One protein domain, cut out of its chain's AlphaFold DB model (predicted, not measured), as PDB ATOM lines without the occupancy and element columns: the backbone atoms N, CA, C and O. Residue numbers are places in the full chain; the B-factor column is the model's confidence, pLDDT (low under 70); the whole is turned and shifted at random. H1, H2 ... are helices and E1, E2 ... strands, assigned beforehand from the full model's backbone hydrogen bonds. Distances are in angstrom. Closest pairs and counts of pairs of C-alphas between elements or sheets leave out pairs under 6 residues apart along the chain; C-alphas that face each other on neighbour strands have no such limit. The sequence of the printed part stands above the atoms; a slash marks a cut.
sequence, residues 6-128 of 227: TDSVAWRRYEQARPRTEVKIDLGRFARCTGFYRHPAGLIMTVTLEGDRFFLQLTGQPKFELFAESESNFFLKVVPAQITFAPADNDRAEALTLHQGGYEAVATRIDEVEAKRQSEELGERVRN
ATOM      1  N   THR A   6      26.251 -22.065  25.155       49.00
ATOM      2  CA  THR A   6      24.907 -22.176  24.545       49.00
ATOM      3  C   THR A   6      23.908 -21.185  25.150       49.00
ATOM      4  O   THR A   6      23.166 -20.532  24.414       49.00
ATOM      5  N   ASP A   7      23.964 -20.988  26.473       60.09
ATOM      6  CA  ASP A   7      23.154 -19.980  27.167       60.09
ATOM      7  C   ASP A   7      23.480 -18.555  26.688       60.09
ATOM      8  O   ASP A   7      22.606 -17.692  26.697       60.09
ATOM      9  N   SER A   8      24.700 -18.303  26.185       77.25
ATOM     10  CA  SER A   8      25.093 -16.987  25.666       77.25
ATOM     11  C   SER A   8      24.574 -16.709  24.252       77.25
ATOM     12  O   SER A   8      24.086 -15.610  24.002       77.25
ATOM     13  N   VAL A   9      24.621 -17.677  23.326       79.31
ATOM     14  CA  VAL A   9      24.147 -17.483  21.939       79.31
ATOM     15  C   VAL A   9      22.626 -17.418  21.893       79.31
ATOM     16  O   VAL A   9      22.078 -16.519  21.258       79.31
ATOM     17  N   ALA A  10      21.930 -18.307  22.609       83.31
ATOM     18  CA  ALA A  10      20.471 -18.264  22.710       83.31
ATOM     19  C   ALA A  10      19.993 -16.943  23.334       83.31
ATOM     20  O   ALA A  10      19.050 -16.322  22.839       83.31
ATOM     21  N   TRP A  11      20.691 -16.467  24.369       85.56
ATOM     22  CA  TRP A  11      20.428 -15.161  24.962       85.56
ATOM     23  C   TRP A  11      20.681 -14.006  23.987       85.56
ATOM     24  O   TRP A  11      19.814 -13.147  23.838       85.56
ATOM     25  N   ARG A  12      21.819 -13.991  23.275       90.00
ATOM     26  CA  ARG A  12      22.104 -12.971  22.249       90.00
ATOM     27  C   ARG A  12      21.065 -12.995  21.132       90.00
ATOM     28  O   ARG A  12      20.570 -11.940  20.776       90.00
ATOM     29  N   ARG A  13      20.661 -14.168  20.621       88.94
ATOM     30  CA  ARG A  13      19.572 -14.288  19.626       88.94
ATOM     31  C   ARG A  13      18.293 -13.636  20.129       88.94
ATOM     32  O   ARG A  13      17.655 -12.880  19.403       88.94
ATOM     33  N   TYR A  14      17.929 -13.931  21.373       89.56
ATOM     34  CA  TYR A  14      16.748 -13.362  22.000       89.56
ATOM     35  C   TYR A  14      16.850 -11.836  22.158       89.56
ATOM     36  O   TYR A  14      15.885 -11.134  21.864       89.56
ATOM     37  N   GLU A  15      18.003 -11.310  22.573       91.12
ATOM     38  CA  GLU A  15      18.264  -9.868  22.679       91.12
ATOM     39  C   GLU A  15      18.226  -9.175  21.304       91.12
ATOM     40  O   GLU A  15      17.515  -8.183  21.124       91.12
ATOM     41  N   GLN A  16      18.895  -9.742  20.303       91.81
ATOM     42  CA  GLN A  16      18.955  -9.222  18.935       91.81
ATOM     43  C   GLN A  16      17.584  -9.231  18.243       91.81
ATOM     44  O   GLN A  16      17.318  -8.386  17.389       91.81
ATOM     45  N   ALA A  17      16.684 -10.136  18.637       91.25
ATOM     46  CA  ALA A  17      15.312 -10.199  18.134       91.25
ATOM     47  C   ALA A  17      14.353  -9.202  18.811       91.25
ATOM     48  O   ALA A  17      13.198  -9.083  18.389       91.25
ATOM     49  N   ARG A  18      14.779  -8.493  19.866       91.88
ATOM     50  CA  ARG A  18      13.905  -7.529  20.543       91.88
ATOM     51  C   ARG A  18      13.595  -6.325  19.650       91.88
ATOM     52  O   ARG A  18      14.465  -5.877  18.900       91.88
ATOM     53  N   PRO A  19      12.380  -5.754  19.769       91.62
ATOM     54  CA  PRO A  19      12.036  -4.512  19.093       91.62
ATOM     55  C   PRO A  19      13.041  -3.403  19.412       91.62
ATOM     56  O   PRO A  19      13.420  -3.217  20.569       91.62
ATOM     57  N   ARG A  20      13.432  -2.651  18.382       94.19
ATOM     58  CA  ARG A  20      14.345  -1.509  18.475       94.19
ATOM     59  C   ARG A  20      13.581  -0.214  18.251       94.19
ATOM     60  O   ARG A  20      12.624  -0.183  17.475       94.19
ATOM     61  N   THR A  21      14.001   0.849  18.927       94.00
ATOM     62  CA  THR A  21      13.371   2.171  18.807       94.00
ATOM     63  C   THR A  21      14.297   3.111  18.059       94.00
ATOM     64  O   THR A  21      15.452   3.281  18.437       94.00
ATOM     65  N   GLU A  22      13.784   3.721  16.993       94.25
ATOM     66  CA  GLU A  22      14.529   4.715  16.226       94.25
ATOM     67  C   GLU A  22      14.646   6.030  17.007       94.25
ATOM     68  O   GLU A  22      13.656   6.554  17.520       94.25
ATOM     69  N   VAL A  23      15.851   6.592  17.027       91.88
ATOM     70  CA  VAL A  23      16.171   7.908  17.578       91.88
ATOM     71  C   VAL A  23      16.682   8.803  16.453       91.88
ATOM     72  O   VAL A  23      17.458   8.380  15.599       91.88
ATOM     73  N   LYS A  24      16.269  10.073  16.441       86.75
ATOM     74  CA  LYS A  24      16.843  11.065  15.523       86.75
ATOM     75  C   LYS A  24      18.189  11.539  16.071       86.75
ATOM     76  O   LYS A  24      18.239  12.082  17.171       86.75
ATOM     77  N   ILE A  25      19.261  11.341  15.305       80.62
ATOM     78  CA  ILE A  25      20.615  11.804  15.643       80.62
ATOM     79  C   ILE A  25      21.141  12.772  14.569       80.62
ATOM     80  O   ILE A  25      20.624  12.817  13.454       80.62
ATOM     81  N   ASP A  26      22.158  13.561  14.917       78.31
ATOM     82  CA  ASP A  26      22.781  14.558  14.036       78.31
ATOM     83  C   ASP A  26      23.526  13.917  12.844       78.31
ATOM     84  O   ASP A  26      24.345  13.009  13.022       78.31
ATOM     85  N   LEU A  27      23.294  14.441  11.632       71.31
ATOM     86  CA  LEU A  27      23.962  14.058  10.379       71.31
ATOM     87  C   LEU A  27      25.496  14.155  10.447       71.31
ATOM     88  O   LEU A  27      26.188  13.341   9.832       71.31
ATOM     89  N   GLY A  28      26.055  15.095  11.214       70.44
ATOM     90  CA  GLY A  28      27.511  15.215  11.381       70.44
ATOM     91  C   GLY A  28      28.130  13.978  12.039       70.44
ATOM     92  O   GLY A  28      29.213  13.529  11.666       70.44
ATOM     93  N   ARG A  29      27.398  13.352  12.964       71.56
ATOM     94  CA  ARG A  29      27.820  12.107  13.613       71.56
ATOM     95  C   ARG A  29      27.672  10.928  12.672       71.56
ATOM     96  O   ARG A  29      28.517  10.045  12.670       71.56
ATOM     97  N   PHE A  30      26.642  10.919  11.846       74.81
ATOM     98  CA  PHE A  30      26.466   9.909  10.815       74.81
ATOM     99  C   PHE A  30      27.625   9.887   9.807       74.81
ATOM    100  O   PHE A  30      28.143   8.815   9.501       74.81
ATOM    101  N   ALA A  31      28.109  11.045   9.350       81.56
ATOM    102  CA  ALA A  31      29.205  11.129   8.378       81.56
ATOM    103  C   ALA A  31      30.449  10.306   8.789       81.56
ATOM    104  O   ALA A  31      31.062   9.650   7.943       81.56
ATOM    105  N   ARG A  32      30.755  10.234  10.093       87.50
ATOM    106  CA  ARG A  32      31.875   9.447  10.655       87.50
ATOM    107  C   ARG A  32      31.751   7.935  10.447       87.50
ATOM    108  O   ARG A  32      32.753   7.222  10.479       87.50
ATOM    109  N   CYS A  33      30.526   7.450  10.276       91.06
ATOM    110  CA  CYS A  33      30.187   6.045  10.071       91.06
ATOM    111  C   CYS A  33      30.196   5.665   8.585       91.06
ATOM    112  O   CYS A  33      30.226   4.484   8.263       91.06
ATOM    113  N   THR A  34      30.184   6.640   7.668       93.19
ATOM    114  CA  THR A  34      30.200   6.349   6.227       93.19
ATOM    115  C   THR A  34      31.548   5.798   5.780       93.19
ATOM    116  O   THR A  34      32.603   6.187   6.294       93.19
ATOM    117  N   GLY A  35      31.529   4.892   4.808       95.81
ATOM    118  CA  GLY A  35      32.720   4.296   4.213       95.81
ATOM    119  C   GLY A  35      32.597   2.792   4.022       95.81
ATOM    120  O   GLY A  35      31.499   2.237   4.003       95.81
ATOM    121  N   PHE A  36      33.750   2.150   3.867       97.94
ATOM    122  CA  PHE A  36      33.867   0.737   3.540       97.94
ATOM    123  C   PHE A  36      34.478  -0.012   4.715       97.94
ATOM    124  O   PHE A  36      35.486   0.421   5.276       97.94
ATOM    125  N   TYR A  37      33.867  -1.134   5.071       97.62
ATOM    126  CA  TYR A  37      34.295  -1.988   6.166       97.62
ATOM    127  C   TYR A  37      34.407  -3.424   5.670       97.62
ATOM    128  O   TYR A  37      33.482  -3.949   5.056       97.62
ATOM    129  N   ARG A  38      35.538  -4.069   5.917       96.31
ATOM    130  CA  ARG A  38      35.800  -5.446   5.516       96.31
ATOM    131  C   ARG A  38      35.275  -6.400   6.569       96.31
ATOM    132  O   ARG A  38      35.799  -6.436   7.677       96.31
ATOM    133  N   HIS A  39      34.271  -7.181   6.204       95.06
ATOM    134  CA  HIS A  39      33.759  -8.277   7.010       95.06
ATOM    135  C   HIS A  39      34.787  -9.427   7.070       95.06
ATOM    136  O   HIS A  39      35.469  -9.667   6.069       95.06
ATOM    137  N   PRO A  40      34.883 -10.189   8.178       91.56
ATOM    138  CA  PRO A  40      35.814 -11.320   8.295       91.56
ATOM    139  C   PRO A  40      35.695 -12.352   7.162       91.56
ATOM    140  O   PRO A  40      36.704 -12.832   6.650       91.56
ATOM    141  N   ALA A  41      34.471 -12.583   6.675       90.12
ATOM    142  CA  ALA A  41      34.180 -13.436   5.515       90.12
ATOM    143  C   ALA A  41      34.620 -12.859   4.146       90.12
ATOM    144  O   ALA A  41      34.181 -13.338   3.109       90.12
ATOM    145  N   GLY A  42      35.419 -11.787   4.116       89.12
ATOM    146  CA  GLY A  42      35.951 -11.190   2.883       89.12
ATOM    147  C   GLY A  42      34.971 -10.304   2.102       89.12
ATOM    148  O   GLY A  42      35.334  -9.787   1.049       89.12
ATOM    149  N   LEU A  43      33.755 -10.099   2.614       92.94
ATOM    150  CA  LEU A  43      32.750  -9.208   2.027       92.94
ATOM    151  C   LEU A  43      32.979  -7.750   2.427       92.94
ATOM    152  O   LEU A  43      33.464  -7.462   3.523       92.94
ATOM    153  N   ILE A  44      32.565  -6.816   1.569       96.88
ATOM    154  CA  ILE A  44      32.591  -5.388   1.888       96.88
ATOM    155  C   ILE A  44      31.219  -4.945   2.380       96.88
ATOM    156  O   ILE A  44      30.209  -5.089   1.698       96.88
ATOM    157  N   MET A  45      31.206  -4.353   3.566       97.38
ATOM    158  CA  MET A  45      30.087  -3.621   4.133       97.38
ATOM    159  C   MET A  45      30.257  -2.140   3.788       97.38
ATOM    160  O   MET A  45      31.150  -1.464   4.298       97.38
ATOM    161  N   THR A  46      29.408  -1.634   2.904       97.69
ATOM    162  CA  THR A  46      29.399  -0.232   2.486       97.69
ATOM    163  C   THR A  46      28.323   0.516   3.253       97.69
ATOM    164  O   THR A  46      27.144   0.169   3.180       97.69
ATOM    165  N   VAL A  47      28.730   1.559   3.971       96.38
ATOM    166  CA  VAL A  47      27.841   2.444   4.722       96.38
ATOM    167  C   VAL A  47      27.777   3.792   4.015       96.38
ATOM    168  O   VAL A  47      28.797   4.466   3.854       96.38
ATOM    169  N   THR A  48      26.579   4.199   3.601       95.00
ATOM    170  CA  THR A  48      26.348   5.428   2.826       95.00
ATOM    171  C   THR A  48      25.287   6.322   3.458       95.00
ATOM    172  O   THR A  48      24.383   5.848   4.146       95.00
ATOM    173  N   LEU A  49      25.414   7.626   3.199       91.38
ATOM    174  CA  LEU A  49      24.411   8.646   3.496       91.38
ATOM    175  C   LEU A  49      23.813   9.133   2.174       91.38
ATOM    176  O   LEU A  49      24.537   9.669   1.334       91.38
ATOM    177  N   GLU A  50      22.507   8.969   1.996       91.56
ATOM    178  CA  GLU A  50      21.776   9.428   0.813       91.56
ATOM    179  C   GLU A  50      20.660  10.375   1.243       91.56
ATOM    180  O   GLU A  50      19.648   9.957   1.807       91.56
ATOM    181  N   GLY A  51      20.865  11.673   1.002       87.94
ATOM    182  CA  GLY A  51      20.011  12.708   1.580       87.94
ATOM    183  C   GLY A  51      20.138  12.705   3.103       87.94
ATOM    184  O   GLY A  51      21.201  13.012   3.636       87.94
ATOM    185  N   ASP A  52      19.059  12.343   3.789       85.44
ATOM    186  CA  ASP A  52      18.960  12.218   5.245       85.44
ATOM    187  C   ASP A  52      18.866  10.760   5.730       85.44
ATOM    188  O   ASP A  52      18.653  10.519   6.920       85.44
ATOM    189  N   ARG A  53      19.026   9.779   4.829       88.81
ATOM    190  CA  ARG A  53      18.858   8.351   5.128       88.81
ATOM    191  C   ARG A  53      20.169   7.589   5.056       88.81
ATOM    192  O   ARG A  53      21.010   7.825   4.187       88.81
ATOM    193  N   PHE A  54      20.316   6.649   5.980       90.06
ATOM    194  CA  PHE A  54      21.512   5.842   6.140       90.06
ATOM    195  C   PHE A  54      21.315   4.459   5.571       90.06
ATOM    196  O   PHE A  54      20.278   3.843   5.787       90.06
ATOM    197  N   PHE A  55      22.321   3.947   4.879       94.69
ATOM    198  CA  PHE A  55      22.209   2.659   4.226       94.69
ATOM    199  C   PHE A  55      23.434   1.794   4.448       94.69
ATOM    200  O   PHE A  55      24.563   2.277   4.420       94.69
ATOM    201  N   LEU A  56      23.180   0.502   4.610       96.06
ATOM    202  CA  LEU A  56      24.163  -0.564   4.636       96.06
ATOM    203  C   LEU A  56      23.971  -1.453   3.411       96.06
ATOM    204  O   LEU A  56      22.852  -1.858   3.098       96.06
ATOM    205  N   GLN A  57      25.070  -1.802   2.761       96.12
ATOM    206  CA  GLN A  57      25.099  -2.815   1.719       96.12
ATOM    207  C   GLN A  57      26.260  -3.772   1.963       96.12
ATOM    208  O   GLN A  57      27.400  -3.328   2.054       96.12
ATOM    209  N   LEU A  58      25.981  -5.072   2.026       93.31
ATOM    210  CA  LEU A  58      27.012  -6.099   1.858       93.31
ATOM    211  C   LEU A  58      27.222  -6.372   0.367       93.31
ATOM    212  O   LEU A  58      26.256  -6.354  -0.401       93.31
ATOM    213  N   THR A  59      28.456  -6.664  -0.045       91.44
ATOM    214  CA  THR A  59      28.741  -7.120  -1.414       91.44
ATOM    215  C   THR A  59      27.830  -8.292  -1.791       91.44
ATOM    216  O   THR A  59      27.646  -9.219  -1.006       91.44
ATOM    217  N   GLY A  60      27.219  -8.217  -2.976       86.31
ATOM    218  CA  GLY A  60      26.290  -9.236  -3.471       86.31
ATOM    219  C   GLY A  60      24.880  -9.192  -2.877       86.31
ATOM    220  O   GLY A  60      24.017  -9.960  -3.299       86.31
ATOM    221  N   GLN A  61      24.610  -8.291  -1.926       89.06
ATOM    222  CA  GLN A  61      23.311  -8.170  -1.267       89.06
ATOM    223  C   GLN A  61      22.597  -6.851  -1.612       89.06
ATOM    224  O   GLN A  61      23.234  -5.854  -1.986       89.06
ATOM    225  N   PRO A  62      21.256  -6.807  -1.472       92.50
ATOM    226  CA  PRO A  62      20.515  -5.559  -1.537       92.50
ATOM    227  C   PRO A  62      20.986  -4.570  -0.470       92.50
ATOM    228  O   PRO A  62      21.410  -4.940   0.625       92.50
ATOM    229  N   LYS A  63      20.861  -3.286  -0.789       95.00
ATOM    230  CA  LYS A  63      21.091  -2.207   0.165       95.00
ATOM    231  C   LYS A  63      19.867  -2.039   1.067       95.00
ATOM    232  O   LYS A  63      18.741  -1.974   0.572       95.00
ATOM    233  N   PHE A  64      20.088  -1.890   2.368       96.25
ATOM    234  CA  PHE A  64      19.038  -1.704   3.367       96.25
ATOM    235  C   PHE A  64      19.270  -0.456   4.207       96.25
ATOM    236  O   PHE A  64      20.406  -0.040   4.420       96.25
ATOM    237  N   GLU A  65      18.185   0.151   4.683       95.38
ATOM    238  CA  GLU A  65      18.268   1.323   5.551       95.38
ATOM    239  C   GLU A  65      18.707   0.938   6.971       95.38
ATOM    240  O   GLU A  65      18.205  -0.033   7.545       95.38
ATOM    241  N   LEU A  66      19.621   1.733   7.528       94.00
ATOM    242  CA  LEU A  66      20.029   1.697   8.925       94.00
ATOM    243  C   LEU A  66      19.301   2.791   9.704       94.00
ATOM    244  O   LEU A  66      19.353   3.971   9.354       94.00
ATOM    245  N   PHE A  67      18.685   2.395  10.810       94.31
ATOM    246  CA  PHE A  67      18.006   3.289  11.739       94.31
ATOM    247  C   PHE A  67      18.845   3.437  13.002       94.31
ATOM    248  O   PHE A  67      19.324   2.442  13.539       94.31
ATOM    249  N   ALA A  68      19.033   4.665  13.476       93.06
ATOM    250  CA  ALA A  68      19.785   4.913  14.700       93.06
ATOM    251  C   ALA A  68      18.977   4.488  15.931       93.06
ATOM    252  O   ALA A  68      17.811   4.845  16.061       93.06
ATOM    253  N   GLU A  69      19.607   3.760  16.845       92.56
ATOM    254  CA  GLU A  69      19.120   3.494  18.207       92.56
ATOM    255  C   GLU A  69      19.870   4.364  19.228       92.56
ATOM    256  O   GLU A  69      19.310   4.794  20.234       92.56
ATOM    257  N   SER A  70      21.137   4.671  18.952       90.44
ATOM    258  CA  SER A  70      21.960   5.600  19.723       90.44
ATOM    259  C   SER A  70      22.976   6.288  18.806       90.44
ATOM    260  O   SER A  70      22.915   6.171  17.585       90.44
ATOM    261  N   GLU A  71      23.938   7.013  19.377       84.94
ATOM    262  CA  GLU A  71      24.991   7.667  18.597       84.94
ATOM    263  C   GLU A  71      25.907   6.672  17.863       84.94
ATOM    264  O   GLU A  71      26.486   7.031  16.834       84.94
ATOM    265  N   SER A  72      26.067   5.453  18.385       89.06
ATOM    266  CA  SER A  72      26.943   4.401  17.845       89.06
ATOM    267  C   SER A  72      26.198   3.140  17.413       89.06
ATOM    268  O   SER A  72      26.788   2.325  16.708       89.06
ATOM    269  N   ASN A  73      24.936   2.977  17.819       92.50
ATOM    270  CA  ASN A  73      24.165   1.758  17.593       92.50
ATOM    271  C   ASN A  73      23.070   2.011  16.566       92.50
ATOM    272  O   ASN A  73      22.311   2.978  16.663       92.50
ATOM    273  N   PHE A  74      22.974   1.103  15.607       94.88
ATOM    274  CA  PHE A  74      22.022   1.140  14.512       94.88
ATOM    275  C   PHE A  74      21.376  -0.226  14.348       94.88
ATOM    276  O   PHE A  74      21.925  -1.243  14.767       94.88
ATOM    277  N   PHE A  75      20.221  -0.269  13.700       96.19
ATOM    278  CA  PHE A  75      19.516  -1.512  13.426       96.19
ATOM    279  C   PHE A  75      18.837  -1.489  12.063       96.19
ATOM    280  O   PHE A  75      18.541  -0.428  11.506       96.19
ATOM    281  N   LEU A  76      18.570  -2.682  11.539       95.62
ATOM    282  CA  LEU A  76      17.754  -2.889  10.351       95.62
ATOM    283  C   LEU A  76      16.316  -3.234  10.760       95.62
ATOM    284  O   LEU A  76      16.085  -3.919  11.752       95.62
ATOM    285  N   LYS A  77      15.332  -2.784   9.973       94.56
ATOM    286  CA  LYS A  77      13.916  -3.172  10.152       94.56
ATOM    287  C   LYS A  77      13.519  -4.408   9.334       94.56
ATOM    288  O   LYS A  77      12.496  -5.018   9.617       94.56
ATOM    289  N   VAL A  78      14.305  -4.762   8.314       92.75
ATOM    290  CA  VAL A  78      14.015  -5.883   7.398       92.75
ATOM    291  C   VAL A  78      14.453  -7.243   7.946       92.75
ATOM    292  O   VAL A  78      13.876  -8.262   7.583       92.75
ATOM    293  N   VAL A  79      15.457  -7.255   8.824       91.69
ATOM    294  CA  VAL A  79      15.989  -8.441   9.503       91.69
ATOM    295  C   VAL A  79      16.409  -8.054  10.924       91.69
ATOM    296  O   VAL A  79      16.767  -6.894  11.136       91.69
ATOM    297  N   PRO A  80      16.398  -8.987  11.895       93.25
ATOM    298  CA  PRO A  80      16.891  -8.737  13.248       93.25
ATOM    299  C   PRO A  80      18.424  -8.674  13.246       93.25
ATOM    300  O   PRO A  80      19.102  -9.655  13.548       93.25
ATOM    301  N   ALA A  81      18.955  -7.525  12.837       95.00
ATOM    302  CA  ALA A  81      20.382  -7.250  12.797       95.00
ATOM    303  C   ALA A  81      20.680  -5.835  13.297       95.00
ATOM    304  O   ALA A  81      19.915  -4.891  13.052       95.00
ATOM    305  N   GLN A  82      21.807  -5.698  13.987       96.50
ATOM    306  CA  GLN A  82      22.290  -4.442  14.545       96.50
ATOM    307  C   GLN A  82      23.727  -4.170  14.122       96.50
ATOM    308  O   GLN A  82      24.491  -5.089  13.834       96.50
ATOM    309  N   ILE A  83      24.091  -2.893  14.102       96.62
ATOM    310  CA  ILE A  83      25.436  -2.412  13.815       96.62
ATOM    311  C   ILE A  83      25.885  -1.531  14.973       96.62
ATOM    312  O   ILE A  83      25.223  -0.542  15.283       96.62
ATOM    313  N   THR A  84      27.032  -1.851  15.559       96.12
ATOM    314  CA  THR A  84      27.704  -0.990  16.538       96.12
ATOM    315  C   THR A  84      28.974  -0.436  15.917       96.12
ATOM    316  O   THR A  84      29.869  -1.196  15.568       96.12
ATOM    317  N   PHE A  85      29.086   0.880  15.771       94.81
ATOM    318  CA  PHE A  85      30.328   1.509  15.320       94.81
ATOM    319  C   PHE A  85      31.284   1.704  16.494       94.81
ATOM    320  O   PHE A  85      30.883   2.201  17.549       94.81
ATOM    321  N   ALA A  86      32.555   1.360  16.290       92.88
ATOM    322  CA  ALA A  86      33.597   1.624  17.273       92.88
ATOM    323  C   ALA A  86      33.730   3.140  17.536       92.88
ATOM    324  O   ALA A  86      33.500   3.945  16.620       92.88
ATOM    325  N   PRO A  87      34.113   3.548  18.763       84.62
ATOM    326  CA  PRO A  87      34.493   4.926  19.045       84.62
ATOM    327  C   PRO A  87      35.547   5.418  18.048       84.62
ATOM    328  O   PRO A  87      36.397   4.653  17.598       84.62
ATOM    329  N   ALA A  88      35.461   6.692  17.681       71.50
ATOM    330  CA  ALA A  88      36.362   7.312  16.724       71.50
ATOM    331  C   ALA A  88      37.256   8.320  17.449       71.50
ATOM    332  O   ALA A  88      36.738   9.324  17.935       71.50
ATOM    333  N   ASP A  89      38.568   8.082  17.468       65.69
ATOM    334  CA  ASP A  89      39.553   9.066  17.945       65.69
ATOM    335  C   ASP A  89      39.924  10.085  16.839       65.69
ATOM    336  O   ASP A  89      40.306  11.212  17.139       65.69
ATOM    337  N   ASN A  90      39.752   9.712  15.559       56.47
ATOM    338  CA  ASN A  90      40.165  10.465  14.359       56.47
ATOM    339  C   ASN A  90      38.983  10.844  13.431       56.47
ATOM    340  O   ASN A  90      39.044  10.640  12.217       56.47
ATOM    341  N   ASP A  91      37.869  11.333  13.981       76.81
ATOM    342  CA  ASP A  91      36.660  11.764  13.240       76.81
ATOM    343  C   ASP A  91      35.938  10.690  12.392       76.81
ATOM    344  O   ASP A  91      34.916  10.990  11.770       76.81
ATOM    345  N   ARG A  92      36.412   9.435  12.348       88.00
ATOM    346  CA  ARG A  92      35.773   8.301  11.649       88.00
ATOM    347  C   ARG A  92      35.882   7.006  12.445       88.00
ATOM    348  O   ARG A  92      36.911   6.730  13.047       88.00
ATOM    349  N   ALA A  93      34.828   6.190  12.417       91.81
ATOM    350  CA  ALA A  93      34.814   4.905  13.116       91.81
ATOM    351  C   ALA A  93      35.710   3.887  12.399       91.81
ATOM    352  O   ALA A  93      35.432   3.553  11.247       91.81
ATOM    353  N   GLU A  94      36.750   3.379  13.062       94.44
ATOM    354  CA  GLU A  94      37.732   2.446  12.477       94.44
ATOM    355  C   GLU A  94      37.203   1.020  12.298       94.44
ATOM    356  O   GLU A  94      37.760   0.238  11.532       94.44
ATOM    357  N   ALA A  95      36.104   0.679  12.963       95.75
ATOM    358  CA  ALA A  95      35.442  -0.607  12.825       95.75
ATOM    359  C   ALA A  95      33.935  -0.472  13.049       95.75
ATOM    360  O   ALA A  95      33.449   0.512  13.620       95.75
ATOM    361  N   LEU A  96      33.206  -1.488  12.609       96.00
ATOM    362  CA  LEU A  96      31.835  -1.741  13.019       96.00
ATOM    363  C   LEU A  96      31.687  -3.209  13.412       96.00
ATOM    364  O   LEU A  96      32.400  -4.063  12.899       96.00
ATOM    365  N   THR A  97      30.746  -3.501  14.295       96.62
ATOM    366  CA  THR A  97      30.357  -4.861  14.659       96.62
ATOM    367  C   THR A  97      28.956  -5.121  14.129       96.62
ATOM    368  O   THR A  97      28.029  -4.378  14.452       96.62
ATOM    369  N   LEU A  98      28.803  -6.157  13.307       95.56
ATOM    370  CA  LEU A  98      27.511  -6.707  12.912       95.56
ATOM    371  C   LEU A  98      27.044  -7.686  13.984       95.56
ATOM    372  O   LEU A  98      27.754  -8.639  14.279       95.56
ATOM    373  N   HIS A  99      25.846  -7.477  14.517       94.75
ATOM    374  CA  HIS A  99      25.188  -8.373  15.461       94.75
ATOM    375  C   HIS A  99      23.997  -9.015  14.752       94.75
ATOM    376  O   HIS A  99      23.069  -8.310  14.350       94.75
ATOM    377  N   GLN A 100      24.024 -10.333  14.556       91.12
ATOM    378  CA  GLN A 100      22.940 -11.045  13.879       91.12
ATOM    379  C   GLN A 100      22.927 -12.532  14.248       91.12
ATOM    380  O   GLN A 100      23.967 -13.184  14.317       91.12
ATOM    381  N   GLY A 101      21.734 -13.097  14.456       87.12
ATOM    382  CA  GLY A 101      21.570 -14.539  14.678       87.12
ATOM    383  C   GLY A 101      22.253 -15.079  15.941       87.12
ATOM    384  O   GLY A 101      22.489 -16.280  16.040       87.12
ATOM    385  N   GLY A 102      22.539 -14.223  16.923       88.06
ATOM    386  CA  GLY A 102      23.278 -14.542  18.147       88.06
ATOM    387  C   GLY A 102      24.793 -14.435  18.017       88.06
ATOM    388  O   GLY A 102      25.489 -14.693  18.999       88.06
ATOM    389  N   TYR A 103      25.283 -14.051  16.840       87.00
ATOM    390  CA  TYR A 103      26.698 -13.910  16.522       87.00
ATOM    391  C   TYR A 103      27.066 -12.445  16.342       87.00
ATOM    392  O   TYR A 103      26.201 -11.581  16.152       87.00
ATOM    393  N   GLU A 104      28.365 -12.190  16.424       90.00
ATOM    394  CA  GLU A 104      28.960 -10.877  16.247       90.00
ATOM    395  C   GLU A 104      30.147 -10.996  15.295       90.00
ATOM    396  O   GLU A 104      30.968 -11.896  15.451       90.00
ATOM    397  N   ALA A 105      30.237 -10.096  14.319       90.50
ATOM    398  CA  ALA A 105      31.342 -10.044  13.371       90.50
ATOM    399  C   ALA A 105      31.904  -8.623  13.304       90.50
ATOM    400  O   ALA A 105      31.191  -7.674  12.973       90.50
ATOM    401  N   VAL A 106      33.191  -8.475  13.623       94.75
ATOM    402  CA  VAL A 106      33.882  -7.181  13.581       94.75
ATOM    403  C   VAL A 106      34.403  -6.939  12.170       94.75
ATOM    404  O   VAL A 106      35.282  -7.656  11.697       94.75
ATOM    405  N   ALA A 107      33.880  -5.913  11.508       96.50
ATOM    406  CA  ALA A 107      34.340  -5.451  10.211       96.50
ATOM    407  C   ALA A 107      35.245  -4.220  10.360       96.50
ATOM    408  O   ALA A 107      34.864  -3.217  10.967       96.50
ATOM    409  N   THR A 108      36.446  -4.277   9.789       96.50
ATOM    410  CA  THR A 108      37.452  -3.210   9.905       96.50
ATOM    411  C   THR A 108      37.339  -2.223   8.755       96.50
ATOM    412  O   THR A 108      37.112  -2.611   7.613       96.50
ATOM    413  N   ARG A 109      37.483  -0.926   9.026       97.12
ATOM    414  CA  ARG A 109      37.444   0.106   7.988       97.12
ATOM    415  C   ARG A 109      38.615  -0.069   7.022       97.12
ATOM    416  O   ARG A 109      39.746  -0.299   7.439       97.12
ATOM    417  N   ILE A 110      38.335   0.102   5.736       97.00
ATOM    418  CA  ILE A 110      39.317   0.062   4.649       97.00
ATOM    419  C   ILE A 110      39.127   1.270   3.731       97.00
ATOM    420  O   ILE A 110      38.080   1.928   3.759       97.00
ATOM    421  N   ASP A 111      40.139   1.590   2.928       96.81
ATOM    422  CA  ASP A 111      40.003   2.637   1.922       96.81
ATOM    423  C   ASP A 111      39.169   2.176   0.711       96.81
ATOM    424  O   ASP A 111      38.928   0.988   0.480       96.81
ATOM    425  N   GLU A 112      38.691   3.151  -0.060       96.38
ATOM    426  CA  GLU A 112      37.828   2.915  -1.219       96.38
ATOM    427  C   GLU A 112      38.528   2.142  -2.347       96.38
ATOM    428  O   GLU A 112      37.876   1.377  -3.060       96.38
ATOM    429  N   VAL A 113      39.839   2.329  -2.529       97.69
ATOM    430  CA  VAL A 113      40.603   1.640  -3.579       97.69
ATOM    431  C   VAL A 113      40.652   0.154  -3.264       97.69
ATOM    432  O   VAL A 113      40.372  -0.674  -4.134       97.69
ATOM    433  N   GLU A 114      40.936  -0.193  -2.012       96.50
ATOM    434  CA  GLU A 114      40.943  -1.581  -1.581       96.50
ATOM    435  C   GLU A 114      39.546  -2.212  -1.619       96.50
ATOM    436  O   GLU A 114      39.400  -3.337  -2.102       96.50
ATOM    437  N   ALA A 115      38.513  -1.483  -1.188       96.81
ATOM    438  CA  ALA A 115      37.127  -1.946  -1.242       96.81
ATOM    439  C   ALA A 115      36.669  -2.265  -2.675       96.81
ATOM    440  O   ALA A 115      36.057  -3.309  -2.925       96.81
ATOM    441  N   LYS A 116      36.998  -1.384  -3.631       95.31
ATOM    442  CA  LYS A 116      36.704  -1.588  -5.056       95.31
ATOM    443  C   LYS A 116      37.457  -2.781  -5.619       95.31
ATOM    444  O   LYS A 116      36.842  -3.597  -6.292       95.31
ATOM    445  N   ARG A 117      38.752  -2.913  -5.310       95.38
ATOM    446  CA  ARG A 117      39.564  -4.053  -5.757       95.38
ATOM    447  C   ARG A 117      38.954  -5.382  -5.307       95.38
ATOM    448  O   ARG A 117      38.758  -6.258  -6.135       95.38
ATOM    449  N   GLN A 118      38.603  -5.514  -4.027       93.62
ATOM    450  CA  GLN A 118      38.019  -6.754  -3.495       93.62
ATOM    451  C   GLN A 118      36.640  -7.057  -4.083       93.62
ATOM    452  O   GLN A 118      36.336  -8.206  -4.390       93.62
ATOM    453  N   SER A 119      35.817  -6.025  -4.275       92.75
ATOM    454  CA  SER A 119      34.504  -6.188  -4.903       92.75
ATOM    455  C   SER A 119      34.623  -6.597  -6.377       92.75
ATOM    456  O   SER A 119      33.836  -7.419  -6.838       92.75
ATOM    457  N   GLU A 120      35.615  -6.073  -7.104       93.69
ATOM    458  CA  GLU A 120      35.882  -6.446  -8.499       93.69
ATOM    459  C   GLU A 120      36.429  -7.873  -8.610       93.69
ATOM    460  O   GLU A 120      35.924  -8.647  -9.414       93.69
ATOM    461  N   GLU A 121      37.387  -8.262  -7.762       93.50
ATOM    462  CA  GLU A 121      37.909  -9.638  -7.697       93.50
ATOM    463  C   GLU A 121      36.789 -10.650  -7.428       93.50
ATOM    464  O   GLU A 121      36.715 -11.708  -8.062       93.50
ATOM    465  N   LEU A 122      35.867 -10.310  -6.524       93.50
ATOM    466  CA  LEU A 122      34.682 -11.121  -6.289       93.50
ATOM    467  C   LEU A 122      33.761 -11.151  -7.512       93.50
ATOM    468  O   LEU A 122      33.312 -12.221  -7.922       93.50
ATOM    469  N   GLY A 123      33.522  -9.995  -8.131       94.12
ATOM    470  CA  GLY A 123      32.746  -9.882  -9.362       94.12
ATOM    471  C   GLY A 123      33.324 -10.724 -10.502       94.12
ATOM    472  O   GLY A 123      32.569 -11.357 -11.236       94.12
ATOM    473  N   GLU A 124      34.647 -10.799 -10.642       95.75
ATOM    474  CA  GLU A 124      35.319 -11.671 -11.608       95.75
ATOM    475  C   GLU A 124      35.104 -13.150 -11.294       95.75
ATOM    476  O   GLU A 124      34.779 -13.916 -12.207       95.75
ATOM    477  N   ARG A 125      35.213 -13.558 -10.021       96.31
ATOM    478  CA  ARG A 125      34.905 -14.935  -9.598       96.31
ATOM    479  C   ARG A 125      33.474 -15.325  -9.949       96.31
ATOM    480  O   ARG A 125      33.258 -16.400 -10.508       96.31
ATOM    481  N   VAL A 126      32.512 -14.445  -9.680       95.94
ATOM    482  CA  VAL A 126      31.091 -14.665  -9.985       95.94
ATOM    483  C   VAL A 126      30.853 -14.740 -11.491       95.94
ATOM    484  O   VAL A 126      30.316 -15.738 -11.980       95.94
ATOM    485  N   ARG A 127      31.313 -13.738 -12.252       96.62
ATOM    486  CA  ARG A 127      31.116 -13.655 -13.710       96.62
ATOM    487  C   ARG A 127      31.747 -14.829 -14.454       96.62
ATOM    488  O   ARG A 127      31.127 -15.384 -15.358       96.62
ATOM    489  N   ASN A 128      32.957 -15.220 -14.060       97.75
ATOM    490  CA  ASN A 128      33.731 -16.254 -14.745       97.75
ATOM    491  C   ASN A 128      33.555 -17.651 -14.131       97.75
ATOM    492  O   ASN A 128      34.150 -18.604 -14.629       97.75
TER     493      ASN A 128
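Overview. This is residues 6 to 128 of the 227 residues of the protein "DUF3471 domain-containing protein" of Bosea sp. Tri-39 (UniProt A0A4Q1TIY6). Eight antiparallel strands, E1 to E8, form a small closed barrel in chain order, with helices packed on its outside. H1 packs across E7 and E8 on one side, H3 packs slantwise over E1 and E2 on another, and the short H2 sits at one end of the barrel near E2 and E3. The printed part has 123 residues, with elements in the order H1, H2, E1 to E8, H3, and its class is mixed, helices and strands. It is compact, with a radius of gyration of the C-alphas of 14.7 A, and its spans are 41 by 38 by 26 A.

Arrangement. H1, residues 6 to 16, is on the barrel and outside it, at a height over the sheet of 8.9 A. H2, residues 27 to 31, is also on the barrel and outside it, at a height of 8.8 A. The strands form a meander, each the antiparallel neighbour of the one before, and each of the seven successive pairs is a hairpin. E1, residues 35 to 38, pairs with E2, residues 44 to 50, at 163 degrees, with N 37 and O 45 at 2.8 A, within hydrogen-bond range. E2 and E3, residues 53 to 58, have N 48 and O 55 at 2.9 A. E3 and E4, residues 64 to 68, have N 66 and O 54 at 2.8 A. E4 and E5, residues 73 to 75, have N 67 and O 75 at 2.9 A. The pairing of E4 is staggered: its residues 64 to 66 pair with E3 and 67 to 68 with E5. E5 and E6, residues 81 to 85, have N 74 and O 83 at 2.8 A. E6 and E7, residues 95 to 100, have N 84 and O 97 at 2.9 A. E7 and E8, residues 103 to 110, have N 107 and O 96 at 2.7 A. E8 and E1 close the ring at 123 degrees, with N 38 and O 108 at 2.7 A. H1 lies over E8, where the C-alphas of Val 9 and Tyr 103 are closest at 7.0 A, and only just over E7, on which 3 of its C-alphas fall. On the local plane its line and that of E8 stand at 63 degrees, across the strands. H2 is only just over E3, on which 3 of its C-alphas fall; their closest C-alphas, those of Phe 30 and Phe 54, are 7.9 A apart. H3, residues 112 to 128, is on the barrel and outside it, over E1 and E2, at a height of 10.6 A. It runs slantwise to the strands, at 55 degrees to E1 on the local plane, and the closest C-alphas of H3 and E1, those of Ala 115 and Phe 36, are 6.4 A apart. H1, H2 and H3 are apart from one another. In all three helices every O i to N i+4 pair is within hydrogen-bond range.

Along the chain. H1 begins at C-alpha 6, (24.907, -22.176, 24.545), and measures 15.3 A. H2 has five residues. E1, with four residues, begins at C-alpha 35, (32.720, 4.296, 4.213). E2 measures 18.4 A, E3 16.9 A, E4 13.1 A, E6 13.5 A and E7 16.3 A, while E5 has three residues. E8, the longest strand, measures 22.3 A. H3, the longest helix, measures 23.8 A and ends at C-alpha 128, (33.731, -16.254, -14.745).

Size, cuts and confidence. The two C-alphas farthest apart, those of Lys 24 and Asn 128, are 44.1 A apart. The printed part has no cut. No link is long; those from H1 to H2 and from E6 to E7 are short, and the others are tight. The mean pLDDT of the printed part is 90.4, with residues 6 to 7 and 89 to 90 under 70.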